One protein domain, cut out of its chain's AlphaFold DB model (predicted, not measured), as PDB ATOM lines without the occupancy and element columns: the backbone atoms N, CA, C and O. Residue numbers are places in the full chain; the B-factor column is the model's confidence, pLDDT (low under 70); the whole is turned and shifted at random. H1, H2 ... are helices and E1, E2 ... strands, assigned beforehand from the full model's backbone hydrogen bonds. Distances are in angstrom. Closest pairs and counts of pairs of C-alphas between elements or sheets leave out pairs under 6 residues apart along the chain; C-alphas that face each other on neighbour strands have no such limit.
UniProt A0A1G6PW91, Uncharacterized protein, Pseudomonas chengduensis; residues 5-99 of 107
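Overview. This is residues 5 to 99 of the 107 residues of an uncharacterized protein of Pseudomonas chengduensis (UniProt A0A1G6PW91). A twisted sheet of four strands is a wall with helices over one face: H3 over E1 and E2, and the short H1 over E3. H2 is not on the sheet and packs on H3, while the opposite face bears no named helix. The 95 printed residues hold four named strands and then three named helices, E1 E2 E3 E4 H1 H2 H3, the sheet running E1, E2, E3, E4, all antiparallel, and the class is mixed. The whole is compact, with a radius of gyration of the C-alphas of 13.0 A and spans of 37 by 32 by 24 A.

Arrangement. E1, residues 5 to 9, is an edge strand and the antiparallel neighbour of E2, residues 23 to 33, with N 8 and O 28 2.8 A apart. E2 and E3, residues 36 to 45, form a hairpin at 164 degrees, with N 29 and O 40 2.8 A apart. E3 and E4, residues 54 to 57, form another hairpin, with N 56 and O 41 2.8 A apart. The four strands make a meander, each the antiparallel neighbour of the one before. The sheet is twisted, its C-alphas lying up to 4.1 A off the best plane. H1, residues 62 to 66, is on the sheet over E3 at a height over the sheet of 7.1 A; the closest C-alphas of H1 and E3, those of Ala 64 and Ala 38, are 5.9 A apart. H2, residues 69 to 76, is not on the sheet and meets H1 only through their link. H3, residues 84 to 93, is on the same face as H1, at a height over the sheet of 9.6 A. It lies over E2 and, only just, over E1, with 3 of its C-alphas there, and runs along the strands at 6 degrees to E2 on the local plane. H2 and H3 touch as a helical hairpin, their closest C-alphas, those of Ser 74 and Gln 90, 6.6 A apart; they run opposite ways at a shallow tilt of 33 degrees, only just short of steep. In H1, H2 and H3 every O i to N i+4 pair is within hydrogen-bond range.

Along the chain. E1 begins at C-alpha 5, (-43.023, -21.143, 35.496). E2 spans 29.0 A, E3 29.1 A and H3 14.2 A from first to last C-alpha. H3 ends at C-alpha 93, (-36.998, -22.178, 25.365). Residues 97 to 98 pair, parallel, with residues 6 to 7 of E1.

Size, cuts and confidence. The two C-alphas farthest apart, those of Thr 34 and Pro 49, are 40.0 A apart. The printed part has no cut. The link E1 to E2, 13 residues, is long. The mean pLDDT of the printed part is 84.6, and residues 12 to 23, 49 to 51 and 79 to 80 are under 70.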
ATOM      1  N   ARG A   5     -42.643 -19.994  36.314       95.50
ATOM      2  CA  ARG A   5     -43.023 -21.143  35.496       95.50
ATOM      3  C   ARG A   5     -41.959 -22.217  35.635       95.50
ATOM      4  O   ARG A   5     -40.775 -21.932  35.451       95.50
ATOM      5  N   SER A   6     -42.360 -23.434  35.961       95.56
ATOM      6  CA  SER A   6     -41.444 -24.560  36.130       95.56
ATOM      7  C   SER A   6     -42.063 -25.858  35.627       95.56
ATOM      8  O   SER A   6     -43.261 -25.926  35.342       95.56
ATOM      9  N   PHE A   7     -41.233 -26.884  35.462       94.75
ATOM     10  CA  PHE A   7     -41.702 -28.219  35.123       94.75
ATOM     11  C   PHE A   7     -40.935 -29.308  35.868       94.75
ATOM     12  O   PHE A   7     -39.774 -29.131  36.241       94.75
ATOM     13  N   ILE A   8     -41.574 -30.462  36.027       92.06
ATOM     14  CA  ILE A   8     -40.987 -31.685  36.572       92.06
ATOM     15  C   ILE A   8     -41.183 -32.790  35.537       92.06
ATOM     16  O   ILE A   8     -42.316 -33.119  35.187       92.06
ATOM     17  N   GLN A   9     -40.089 -33.387  35.055       90.50
ATOM     18  CA  GLN A   9     -40.157 -34.619  34.269       90.50
ATOM     19  C   GLN A   9     -40.329 -35.800  35.230       90.50
ATOM     20  O   GLN A   9     -39.355 -36.343  35.756       90.50
ATOM     21  N   VAL A  10     -41.580 -36.187  35.475       82.69
ATOM     22  CA  VAL A  10     -41.962 -37.156  36.508       82.69
ATOM     23  C   VAL A  10     -41.262 -38.490  36.297       82.69
ATOM     24  O   VAL A  10     -40.803 -39.061  37.272       82.69
ATOM     25  N   SER A  11     -41.062 -38.956  35.060       72.00
ATOM     26  CA  SER A  11     -40.362 -40.230  34.803       72.00
ATOM     27  C   SER A  11     -38.904 -40.271  35.271       72.00
ATOM     28  O   SER A  11     -38.342 -41.348  35.468       72.00
ATOM     29  N   LYS A  12     -38.288 -39.101  35.452       66.44
ATOM     30  CA  LYS A  12     -36.903 -38.940  35.905       66.44
ATOM     31  C   LYS A  12     -36.804 -38.473  37.352       66.44
ATOM     32  O   LYS A  12     -35.691 -38.313  37.855       66.44
ATOM     33  N   ALA A  13     -37.934 -38.248  38.019       58.72
ATOM     34  CA  ALA A  13     -37.946 -37.895  39.425       58.72
ATOM     35  C   ALA A  13     -37.525 -39.105  40.279       58.72
ATOM     36  O   ALA A  13     -37.867 -40.252  39.994       58.72
ATOM     37  N   TRP A  14     -36.787 -38.861  41.361       53.81
ATOM     38  CA  TRP A  14     -36.204 -39.919  42.199       53.81
ATOM     39  C   TRP A  14     -37.243 -40.845  42.869       53.81
ATOM     40  O   TRP A  14     -36.902 -41.956  43.264       53.81
ATOM     41  N   TYR A  15     -38.507 -40.417  42.968       59.12
ATOM     42  CA  TYR A  15     -39.631 -41.167  43.548       59.12
ATOM     43  C   TYR A  15     -40.533 -41.852  42.500       59.12
ATOM     44  O   TYR A  15     -41.547 -42.457  42.845       59.12
ATOM     45  N   ALA A  16     -40.191 -41.772  41.212       54.41
ATOM     46  CA  ALA A  16     -41.099 -42.073  40.103       54.41
ATOM     47  C   ALA A  16     -41.455 -43.553  39.893       54.41
ATOM     48  O   ALA A  16     -42.366 -43.852  39.122       54.41
ATOM     49  N   GLY A  17     -40.776 -44.482  40.574       53.78
ATOM     50  CA  GLY A  17     -40.945 -45.924  40.356       53.78
ATOM     51  C   GLY A  17     -42.374 -46.448  40.572       53.78
ATOM     52  O   GLY A  17     -42.734 -47.464  39.988       53.78
ATOM     53  N   SER A  18     -43.197 -45.752  41.366       54.12
ATOM     54  CA  SER A  18     -44.600 -46.108  41.638       54.12
ATOM     55  C   SER A  18     -45.633 -45.103  41.108       54.12
ATOM     56  O   SER A  18     -46.820 -45.416  41.103       54.12
ATOM     57  N   ALA A  19     -45.212 -43.914  40.659       55.50
ATOM     58  CA  ALA A  19     -46.113 -42.804  40.318       55.50
ATOM     59  C   ALA A  19     -46.546 -42.766  38.840       55.50
ATOM     60  O   ALA A  19     -47.468 -42.032  38.497       55.50
ATOM     61  N   LEU A  20     -45.884 -43.531  37.966       60.75
ATOM     62  CA  LEU A  20     -46.108 -43.466  36.518       60.75
ATOM     63  C   LEU A  20     -47.314 -44.279  36.025       60.75
ATOM     64  O   LEU A  20     -47.796 -44.008  34.936       60.75
ATOM     65  N   GLY A  21     -47.828 -45.249  36.792       67.12
ATOM     66  CA  GLY A  21     -48.969 -46.070  36.359       67.12
ATOM     67  C   GLY A  21     -48.816 -46.617  34.924       67.12
ATOM     68  O   GLY A  21     -47.830 -47.292  34.607       67.12
ATOM     69  N   ASP A  22     -49.788 -46.300  34.059       65.94
ATOM     70  CA  ASP A  22     -49.804 -46.654  32.628       65.94
ATOM     71  C   ASP A  22     -49.132 -45.619  31.706       65.94
ATOM     72  O   ASP A  22     -49.024 -45.844  30.494       65.94
ATOM     73  N   ASP A  23     -48.623 -44.515  32.252       68.25
ATOM     74  CA  ASP A  23     -47.882 -43.513  31.494       68.25
ATOM     75  C   ASP A  23     -46.433 -43.960  31.278       68.25
ATOM     76  O   ASP A  23     -45.762 -44.489  32.168       68.25
ATOM     77  N   THR A  24     -45.924 -43.739  30.066       74.88
ATOM     78  CA  THR A  24     -44.498 -43.963  29.767       74.88
ATOM     79  C   THR A  24     -43.634 -42.759  30.121       74.88
ATOM     80  O   THR A  24     -42.442 -42.904  30.380       74.88
ATOM     81  N   GLU A  25     -44.237 -41.573  30.144       85.62
ATOM     82  CA  GLU A  25     -43.575 -40.302  30.382       85.62
ATOM     83  C   GLU A  25     -44.611 -39.248  30.778       85.62
ATOM     84  O   GLU A  25     -45.702 -39.216  30.207       85.62
ATOM     85  N   ARG A  26     -44.252 -38.366  31.716       89.94
ATOM     86  CA  ARG A  26     -45.124 -37.290  32.192       89.94
ATOM     87  C   ARG A  26     -44.314 -36.057  32.575       89.94
ATOM     88  O   ARG A  26     -43.305 -36.157  33.271       89.94
ATOM     89  N   PHE A  27     -44.803 -34.898  32.158       92.75
ATOM     90  CA  PHE A  27     -44.323 -33.583  32.554       92.75
ATOM     91  C   PHE A  27     -45.416 -32.885  33.346       92.75
ATOM     92  O   PHE A  27     -46.491 -32.621  32.809       92.75
ATOM     93  N   ASP A  28     -45.123 -32.567  34.598       93.25
ATOM     94  CA  ASP A  28     -45.942 -31.666  35.395       93.25
ATOM     95  C   ASP A  28     -45.460 -30.240  35.161       93.25
ATOM     96  O   ASP A  28     -44.275 -29.957  35.320       93.25
ATOM     97  N   ILE A  29     -46.365 -29.358  34.751       95.00
ATOM     98  CA  ILE A  29     -46.087 -27.958  34.443       95.00
ATOM     99  C   ILE A  29     -46.778 -27.109  35.499       95.00
ATOM    100  O   ILE A  29     -47.995 -27.178  35.668       95.00
ATOM    101  N   ILE A  30     -45.985 -26.318  36.212       94.44
ATOM    102  CA  ILE A  30     -46.410 -25.552  37.377       94.44
ATOM    103  C   ILE A  30     -46.286 -24.071  37.037       94.44
ATOM    104  O   ILE A  30     -45.250 -23.608  36.545       94.44
ATOM    105  N   VAL A  31     -47.357 -23.327  37.294       94.56
ATOM    106  CA  VAL A  31     -47.398 -21.876  37.124       94.56
ATOM    107  C   VAL A  31     -47.802 -21.254  38.446       94.56
ATOM    108  O   VAL A  31     -48.863 -21.559  38.990       94.56
ATOM    109  N   GLU A  32     -46.952 -20.364  38.939       93.69
ATOM    110  CA  GLU A  32     -47.133 -19.690  40.217       93.69
ATOM    111  C   GLU A  32     -47.163 -18.184  40.012       93.69
ATOM    112  O   GLU A  32     -46.339 -17.602  39.308       93.69
ATOM    113  N   ASP A  33     -48.108 -17.539  40.666       90.00
ATOM    114  CA  ASP A  33     -48.186 -16.098  40.819       90.00
ATOM    115  C   ASP A  33     -48.306 -15.798  42.317       90.00
ATOM    116  O   ASP A  33     -48.535 -16.669  43.152       90.00
ATOM    117  N   THR A  34     -48.218 -14.525  42.658       87.94
ATOM    118  CA  THR A  34     -48.278 -13.974  44.013       87.94
ATOM    119  C   THR A  34     -49.446 -14.510  44.855       87.94
ATOM    120  O   THR A  34     -49.327 -14.593  46.072       87.94
ATOM    121  N   ASN A  35     -50.574 -14.858  44.223       88.81
ATOM    122  CA  ASN A  35     -51.824 -15.206  44.910       88.81
ATOM    123  C   ASN A  35     -52.382 -16.589  44.548       88.81
ATOM    124  O   ASN A  35     -53.456 -16.943  45.029       88.81
ATOM    125  N   TRP A  36     -51.734 -17.332  43.650       90.00
ATOM    126  CA  TRP A  36     -52.234 -18.632  43.206       90.00
ATOM    127  C   TRP A  36     -51.106 -19.477  42.617       90.00
ATOM    128  O   TRP A  36     -50.156 -18.955  42.040       90.00
ATOM    129  N   SER A  37     -51.247 -20.788  42.742       91.94
ATOM    130  CA  SER A  37     -50.407 -21.787  42.090       91.94
ATOM    131  C   SER A  37     -51.342 -22.815  41.473       91.94
ATOM    132  O   SER A  37     -52.348 -23.171  42.090       91.94
ATOM    133  N   ALA A  38     -51.068 -23.218  40.238       93.44
ATOM    134  CA  ALA A  38     -51.828 -24.265  39.578       93.44
ATOM    135  C   ALA A  38     -50.932 -25.087  38.652       93.44
ATOM    136  O   ALA A  38     -49.875 -24.633  38.199       93.44
ATOM    137  N   GLN A  39     -51.376 -26.309  38.378       93.75
ATOM    138  CA  GLN A  39     -50.603 -27.312  37.667       93.75
ATOM    139  C   GLN A  39     -51.446 -27.966  36.577       93.75
ATOM    140  O   GLN A  39     -52.592 -28.343  36.798       93.75
ATOM    141  N   PHE A  40     -50.841 -28.163  35.415       94.75
ATOM    142  CA  PHE A  40     -51.359 -29.033  34.365       94.75
ATOM    143  C   PHE A  40     -50.259 -30.002  33.936       94.75
ATOM    144  O   PHE A  40     -49.099 -29.837  34.319       94.75
ATOM    145  N   SER A  41     -50.599 -31.033  33.170       93.50
ATOM    146  CA  SER A  41     -49.613 -32.042  32.781       93.50
ATOM    147  C   SER A  41     -49.722 -32.452  31.326       93.50
ATOM    148  O   SER A  41     -50.808 -32.461  30.750       93.50
ATOM    149  N   VAL A  42     -48.585 -32.837  30.752       92.44
ATOM    150  CA  VAL A  42     -48.511 -33.514  29.455       92.44
ATOM    151  C   VAL A  42     -47.941 -34.907  29.677       92.44
ATOM    152  O   VAL A  42     -46.911 -35.045  30.337       92.44
ATOM    153  N   HIS A  43     -48.587 -35.938  29.146       90.19
ATOM    154  CA  HIS A  43     -48.172 -37.329  29.344       90.19
ATOM    155  C   HIS A  43     -48.303 -38.160  28.064       90.19
ATOM    156  O   HIS A  43     -48.985 -37.762  27.124       90.19
ATOM    157  N   TRP A  44     -47.602 -39.295  28.017       88.38
ATOM    158  CA  TRP A  44     -47.604 -40.244  26.897       88.38
ATOM    159  C   TRP A  44     -48.114 -41.613  27.372       88.38
ATOM    160  O   TRP A  44     -47.314 -42.446  27.828       88.38
ATOM    161  N   PRO A  45     -49.430 -41.870  27.270       82.88
ATOM    162  CA  PRO A  45     -50.014 -43.144  27.674       82.88
ATOM    163  C   PRO A  45     -49.508 -44.299  26.804       82.88
ATOM    164  O   PRO A  45     -49.424 -44.174  25.579       82.88
ATOM    165  N   LYS A  46     -49.255 -45.469  27.409       75.19
ATOM    166  CA  LYS A  46     -48.846 -46.690  26.675       75.19
ATOM    167  C   LYS A  46     -49.820 -47.103  25.571       75.19
ATOM    168  O   LYS A  46     -49.408 -47.704  24.585       75.19
ATOM    169  N   HIS A  47     -51.105 -46.809  25.754       72.25
ATOM    170  CA  HIS A  47     -52.184 -47.217  24.854       72.25
ATOM    171  C   HIS A  47     -52.595 -46.134  23.852       72.25
ATOM    172  O   HIS A  47     -53.588 -46.308  23.146       72.25
ATOM    173  N   SER A  48     -51.845 -45.032  23.776       71.50
ATOM    174  CA  SER A  48     -52.129 -43.964  22.825       71.50
ATOM    175  C   SER A  48     -52.083 -44.515  21.387       71.50
ATOM    176  O   SER A  48     -51.040 -45.046  20.989       71.50
ATOM    177  N   PRO A  49     -53.167 -44.396  20.589       64.44
ATOM    178  CA  PRO A  49     -53.307 -45.030  19.267       64.44
ATOM    179  C   PRO A  49     -52.196 -44.706  18.254       64.44
ATOM    180  O   PRO A  49     -52.064 -45.387  17.239       64.44
ATOM    181  N   SER A  50     -51.404 -43.668  18.519       67.62
ATOM    182  CA  SER A  50     -50.321 -43.175  17.663       67.62
ATOM    183  C   SER A  50     -49.076 -42.735  18.447       67.62
ATOM    184  O   SER A  50     -48.218 -42.052  17.895       67.62
ATOM    185  N   GLY A  51     -48.965 -43.086  19.737       69.38
ATOM    186  CA  GLY A  51     -47.920 -42.528  20.608       69.38
ATOM    187  C   GLY A  51     -48.069 -41.016  20.831       69.38
ATOM    188  O   GLY A  51     -47.092 -40.332  21.127       69.38
ATOM    189  N   SER A  52     -49.291 -40.499  20.665       81.12
ATOM    190  CA  SER A  52     -49.631 -39.097  20.900       81.12
ATOM    191  C   SER A  52     -49.534 -38.755  22.380       81.12
ATOM    192  O   SER A  52     -49.912 -39.561  23.234       81.12
ATOM    193  N   SER A  53     -49.078 -37.538  22.659       87.50
ATOM    194  CA  SER A  53     -49.162 -36.934  23.981       87.50
ATOM    195  C   SER A  53     -50.583 -36.472  24.288       87.50
ATOM    196  O   SER A  53     -51.259 -35.930  23.412       87.50
ATOM    197  N   GLU A  54     -50.983 -36.572  25.545       89.06
ATOM    198  CA  GLU A  54     -52.227 -36.020  26.071       89.06
ATOM    199  C   GLU A  54     -51.929 -34.811  26.964       89.06
ATOM    200  O   GLU A  54     -50.945 -34.800  27.706       89.06
ATOM    201  N   LEU A  55     -52.770 -33.778  26.869       91.19
ATOM    202  CA  LEU A  55     -52.756 -32.614  27.754       91.19
ATOM    203  C   LEU A  55     -53.883 -32.772  28.778       91.19
ATOM    204  O   LEU A  55     -55.051 -32.865  28.402       91.19
ATOM    205  N   VAL A  56     -53.536 -32.735  30.062       91.81
ATOM    206  CA  VAL A  56     -54.479 -32.841  31.180       91.81
ATOM    207  C   VAL A  56     -54.524 -31.519  31.923       91.81
ATOM    208  O   VAL A  56     -53.506 -31.031  32.413       91.81
ATOM    209  N   VAL A  57     -55.726 -30.960  32.016       93.06
ATOM    210  CA  VAL A  57     -56.010 -29.678  32.665       93.06
ATOM    211  C   VAL A  57     -57.133 -29.910  33.665       93.06
ATOM    212  O   VAL A  57     -58.218 -30.343  33.282       93.06
ATOM    213  N   LEU A  58     -56.861 -29.649  34.943       88.81
ATOM    214  CA  LEU A  58     -57.872 -29.672  36.000       88.81
ATOM    215  C   LEU A  58     -58.621 -28.331  36.056       88.81
ATOM    216  O   LEU A  58     -58.171 -27.332  35.492       88.81
ATOM    217  N   ASP A  59     -59.761 -28.302  36.749       88.31
ATOM    218  CA  ASP A  59     -60.662 -27.139  36.793       88.31
ATOM    219  C   ASP A  59     -59.983 -25.843  37.276       88.31
ATOM    220  O   ASP A  59     -60.314 -24.748  36.820       88.31
ATOM    221  N   ASP A  60     -59.004 -25.948  38.169       84.44
ATOM    222  CA  ASP A  60     -58.232 -24.825  38.708       84.44
ATOM    223  C   ASP A  60     -57.032 -24.422  37.829       84.44
ATOM    224  O   ASP A  60     -56.499 -23.315  37.956       84.44
ATOM    225  N   ALA A  61     -56.642 -25.274  36.878       91.50
ATOM    226  CA  ALA A  61     -55.453 -25.113  36.049       91.50
ATOM    227  C   ALA A  61     -55.694 -24.367  34.728       91.50
ATOM    228  O   ALA A  61     -54.732 -23.994  34.049       91.50
ATOM    229  N   TRP A  62     -56.947 -24.061  34.377       91.81
ATOM    230  CA  TRP A  62     -57.267 -23.264  33.183       91.81
ATOM    231  C   TRP A  62     -56.555 -21.909  33.170       91.81
ATOM    232  O   TRP A  62     -56.089 -21.448  32.126       91.81
ATOM    233  N   ARG A  63     -56.417 -21.282  34.344       89.69
ATOM    234  CA  ARG A  63     -55.703 -20.008  34.484       89.69
ATOM    235  C   ARG A  63     -54.201 -20.150  34.222       89.69
ATOM    236  O   ARG A  63     -53.629 -19.275  33.576       89.69
ATOM    237  N   ALA A  64     -53.578 -21.239  34.682       91.00
ATOM    238  CA  ALA A  64     -52.177 -21.545  34.388       91.00
ATOM    239  C   ALA A  64     -51.955 -21.727  32.886       91.00
ATOM    240  O   ALA A  64     -51.050 -21.110  32.318       91.00
ATOM    241  N   LEU A  65     -52.826 -22.505  32.236       92.38
ATOM    242  CA  LEU A  65     -52.757 -22.760  30.799       92.38
ATOM    243  C   LEU A  65     -52.862 -21.463  29.983       92.38
ATOM    244  O   LEU A  65     -52.048 -21.226  29.092       92.38
ATOM    245  N   ALA A  66     -53.808 -20.585  30.330       90.31
ATOM    246  CA  ALA A  66     -53.984 -19.288  29.670       90.31
ATOM    247  C   ALA A  66     -52.764 -18.353  29.814       90.31
ATOM    248  O   ALA A  66     -52.545 -17.482  28.972       90.31
ATOM    249  N   GLY A  67     -51.955 -18.533  30.864       88.94
ATOM    250  CA  GLY A  67     -50.695 -17.813  31.072       88.94
ATOM    251  C   GLY A  67     -49.513 -18.352  30.255       88.94
ATOM    252  O   GLY A  67     -48.431 -17.769  30.295       88.94
ATOM    253  N   CYS A  68     -49.702 -19.446  29.514       92.69
ATOM    254  CA  CYS A  68     -48.648 -20.187  28.815       92.69
ATOM    255  C   CYS A  68     -48.815 -20.152  27.284       92.69
ATOM    256  O   CYS A  68     -48.498 -21.119  26.593       92.69
ATOM    257  N   ASN A  69     -49.319 -19.042  26.734       92.00
ATOM    258  CA  ASN A  69     -49.581 -18.896  25.292       92.00
ATOM    259  C   ASN A  69     -48.334 -19.103  24.413       92.00
ATOM    260  O   ASN A  69     -48.452 -19.575  23.283       92.00
ATOM    261  N   ASP A  70     -47.150 -18.764  24.921       93.69
ATOM    262  CA  ASP A  70     -45.860 -19.007  24.268       93.69
ATOM    263  C   ASP A  70     -45.565 -20.505  24.126       93.69
ATOM    264  O   ASP A  70     -45.253 -20.970  23.029       93.69
ATOM    265  N   LEU A  71     -45.756 -21.272  25.203       92.25
ATOM    266  CA  LEU A  71     -45.621 -22.725  25.188       92.25
ATOM    267  C   LEU A  71     -46.638 -23.364  24.236       92.25
ATOM    268  O   LEU A  71     -46.253 -24.178  23.399       92.25
ATOM    269  N   ILE A  72     -47.911 -22.963  24.309       91.06
ATOM    270  CA  ILE A  72     -48.963 -23.495  23.427       91.06
ATOM    271  C   ILE A  72     -48.655 -23.195  21.959       91.06
ATOM    272  O   ILE A  72     -48.766 -24.085  21.118       91.06
ATOM    273  N   SER A  73     -48.191 -21.982  21.650       91.00
ATOM    274  CA  SER A  73     -47.770 -21.618  20.291       91.00
ATOM    275  C   SER A  73     -46.579 -22.458  19.821       91.00
ATOM    276  O   SER A  73     -46.561 -22.923  18.682       91.00
ATOM    277  N   SER A  74     -45.602 -22.704  20.699       89.44
ATOM    278  CA  SER A  74     -44.453 -23.560  20.393       89.44
ATOM    279  C   SER A  74     -44.861 -25.019  20.161       89.44
ATOM    280  O   SER A  74     -44.343 -25.660  19.248       89.44
ATOM    281  N   MET A  75     -45.778 -25.558  20.966       87.50
ATOM    282  CA  MET A  75     -46.283 -26.926  20.815       87.50
ATOM    283  C   MET A  75     -47.115 -27.074  19.538       87.50
ATOM    284  O   MET A  75     -46.962 -28.058  18.819       87.50
ATOM    285  N   ALA A  76     -47.926 -26.067  19.203       86.06
ATOM    286  CA  ALA A  76     -48.727 -26.032  17.982       86.06
ATOM    287  C   ALA A  76     -47.886 -25.991  16.695       86.06
ATOM    288  O   ALA A  76     -48.411 -26.263  15.626       86.06
ATOM    289  N   MET A  77     -46.589 -25.684  16.767       84.00
ATOM    290  CA  MET A  77     -45.669 -25.804  15.628       84.00
ATOM    291  C   MET A  77     -45.138 -27.238  15.435       84.00
ATOM    292  O   MET A  77     -44.588 -27.551  14.383       84.00
ATOM    293  N   ALA A  78     -45.291 -28.116  16.431       75.44
ATOM    294  CA  ALA A  78     -44.748 -29.479  16.468       75.44
ATOM    295  C   ALA A  78     -45.836 -30.562  16.283       75.44
ATOM    296  O   ALA A  78     -45.779 -31.621  16.907       75.44
ATOM    297  N   ILE A  79     -46.831 -30.276  15.433       65.62
ATOM    298  CA  ILE A  79     -48.132 -30.975  15.339       65.62
ATOM    299  C   ILE A  79     -48.015 -32.491  15.123       65.62
ATOM    300  O   ILE A  79     -48.855 -33.238  15.613       65.62
ATOM    301  N   GLU A  80     -47.003 -32.969  14.397       69.31
ATOM    302  CA  GLU A  80     -47.006 -34.358  13.912       69.31
ATOM    303  C   GLU A  80     -46.420 -35.386  14.891       69.31
ATOM    304  O   GLU A  80     -46.739 -36.567  14.778       69.31
ATOM    305  N   ALA A  81     -45.584 -34.973  15.850       74.69
ATOM    306  CA  ALA A  81     -44.966 -35.893  16.809       74.69
ATOM    307  C   ALA A  81     -44.278 -35.135  17.954       74.69
ATOM    308  O   ALA A  81     -43.047 -35.060  18.016       74.69
ATOM    309  N   LEU A  82     -45.047 -34.565  18.885       86.88
ATOM    310  CA  LEU A  82     -44.447 -34.033  20.106       86.88
ATOM    311  C   LEU A  82     -43.840 -35.193  20.906       86.88
ATOM    312  O   LEU A  82     -44.544 -36.088  21.371       86.88
ATOM    313  N   THR A  83     -42.518 -35.175  21.060       88.50
ATOM    314  CA  THR A  83     -41.780 -36.162  21.858       88.50
ATOM    315  C   THR A  83     -41.361 -35.574  23.208       88.50
ATOM    316  O   THR A  83     -41.220 -34.352  23.332       88.50
ATOM    317  N   PRO A  84     -41.067 -36.409  24.218       89.75
ATOM    318  CA  PRO A  84     -40.583 -35.928  25.513       89.75
ATOM    319  C   PRO A  84     -39.339 -35.023  25.452       89.75
ATOM    320  O   PRO A  84     -39.337 -33.971  26.098       89.75
ATOM    321  N   PRO A  85     -38.283 -35.345  24.669       90.44
ATOM    322  CA  PRO A  85     -37.136 -34.448  24.537       90.44
ATOM    323  C   PRO A  85     -37.500 -33.111  23.881       90.44
ATOM    324  O   PRO A  85     -36.949 -32.079  24.265       90.44
ATOM    325  N   MET A  86     -38.437 -33.119  22.924       91.44
ATOM    326  CA  MET A  86     -38.920 -31.899  22.275       91.44
ATOM    327  C   MET A  86     -39.687 -31.015  23.252       91.44
ATOM    328  O   MET A  86     -39.372 -29.832  23.344       91.44
ATOM    329  N   LEU A  87     -40.624 -31.574  24.027       92.94
ATOM    330  CA  LEU A  87     -41.361 -30.802  25.029       92.94
ATOM    331  C   LEU A  87     -40.409 -30.185  26.061       92.94
ATOM    332  O   LEU A  87     -40.516 -28.996  26.356       92.94
ATOM    333  N   ARG A  88     -39.418 -30.946  26.549       93.56
ATOM    334  CA  ARG A  88     -38.397 -30.405  27.462       93.56
ATOM    335  C   ARG A  88     -37.649 -29.221  26.845       93.56
ATOM    336  O   ARG A  88     -37.448 -28.212  27.515       93.56
ATOM    337  N   ALA A  89     -37.231 -29.329  25.584       92.81
ATOM    338  CA  ALA A  89     -36.545 -28.239  24.891       92.81
ATOM    339  C   ALA A  89     -37.446 -27.004  24.718       92.81
ATOM    340  O   ALA A  89     -36.988 -25.881  24.925       92.81
ATOM    341  N   GLN A  90     -38.727 -27.204  24.395       94.06
ATOM    342  CA  GLN A  90     -39.706 -26.122  24.258       94.06
ATOM    343  C   GLN A  90     -39.976 -25.416  25.589       94.06
ATOM    344  O   GLN A  90     -39.953 -24.188  25.633       94.06
ATOM    345  N   LEU A  91     -40.150 -26.164  26.683       95.38
ATOM    346  CA  LEU A  91     -40.312 -25.614  28.035       95.38
ATOM    347  C   LEU A  91     -39.117 -24.736  28.427       95.38
ATOM    348  O   LEU A  91     -39.299 -23.590  28.837       95.38
ATOM    349  N   LEU A  92     -37.892 -25.230  28.218       95.19
ATOM    350  CA  LEU A  92     -36.673 -24.455  28.465       95.19
ATOM    351  C   LEU A  92     -36.605 -23.201  27.580       95.19
ATOM    352  O   LEU A  92     -36.283 -22.121  28.070       95.19
ATOM    353  N   SER A  93     -36.956 -23.316  26.295       94.19
ATOM    354  CA  SER A  93     -36.998 -22.178  25.365       94.19
ATOM    355  C   SER A  93     -38.053 -21.135  25.743       94.19
ATOM    356  O   SER A  93     -37.867 -19.956  25.454       94.19
ATOM    357  N   CYS A  94     -39.145 -21.550  26.386       94.12
ATOM    358  CA  CYS A  94     -40.177 -20.660  26.917       94.12
ATOM    359  C   CYS A  94     -39.823 -20.134  28.322       94.12
ATOM    360  O   CYS A  94     -40.633 -19.472  28.962       94.12
ATOM    361  N   GLY A  95     -38.623 -20.411  28.840       94.75
ATOM    362  CA  GLY A  95     -38.161 -19.892  30.127       94.75
ATOM    363  C   GLY A  95     -38.759 -20.591  31.351       94.75
ATOM    364  O   GLY A  95     -38.772 -20.000  32.428       94.75
ATOM    365  N   PHE A  96     -39.257 -21.821  31.208       95.75
ATOM    366  CA  PHE A  96     -39.638 -22.639  32.358       95.75
ATOM    367  C   PHE A  96     -38.382 -23.191  33.039       95.75
ATOM    368  O   PHE A  96     -37.476 -23.706  32.376       95.75
ATOM    369  N   ALA A  97     -38.340 -23.127  34.367       95.25
ATOM    370  CA  ALA A  97     -37.278 -23.739  35.155       95.25
ATOM    371  C   ALA A  97     -37.460 -25.265  35.253       95.25
ATOM    372  O   ALA A  97     -38.561 -25.749  35.516       95.25
ATOM    373  N   ASP A  98     -36.377 -26.026  35.079       93.06
ATOM    374  CA  ASP A  98     -36.370 -27.478  35.294       93.06
ATOM    375  C   ASP A  98     -36.254 -27.777  36.797       93.06
ATOM    376  O   ASP A  98     -35.202 -27.563  37.402       93.06
ATOM    377  N   ALA A  99     -37.341 -28.258  37.398       90.56
ATOM    378  CA  ALA A  99     -37.436 -28.624  38.810       90.56
ATOM    379  C   ALA A  99     -37.362 -30.148  39.032       90.56
ATOM    380  O   ALA A  99     -37.626 -30.632  40.134       90.56
TER     381      ALA A  99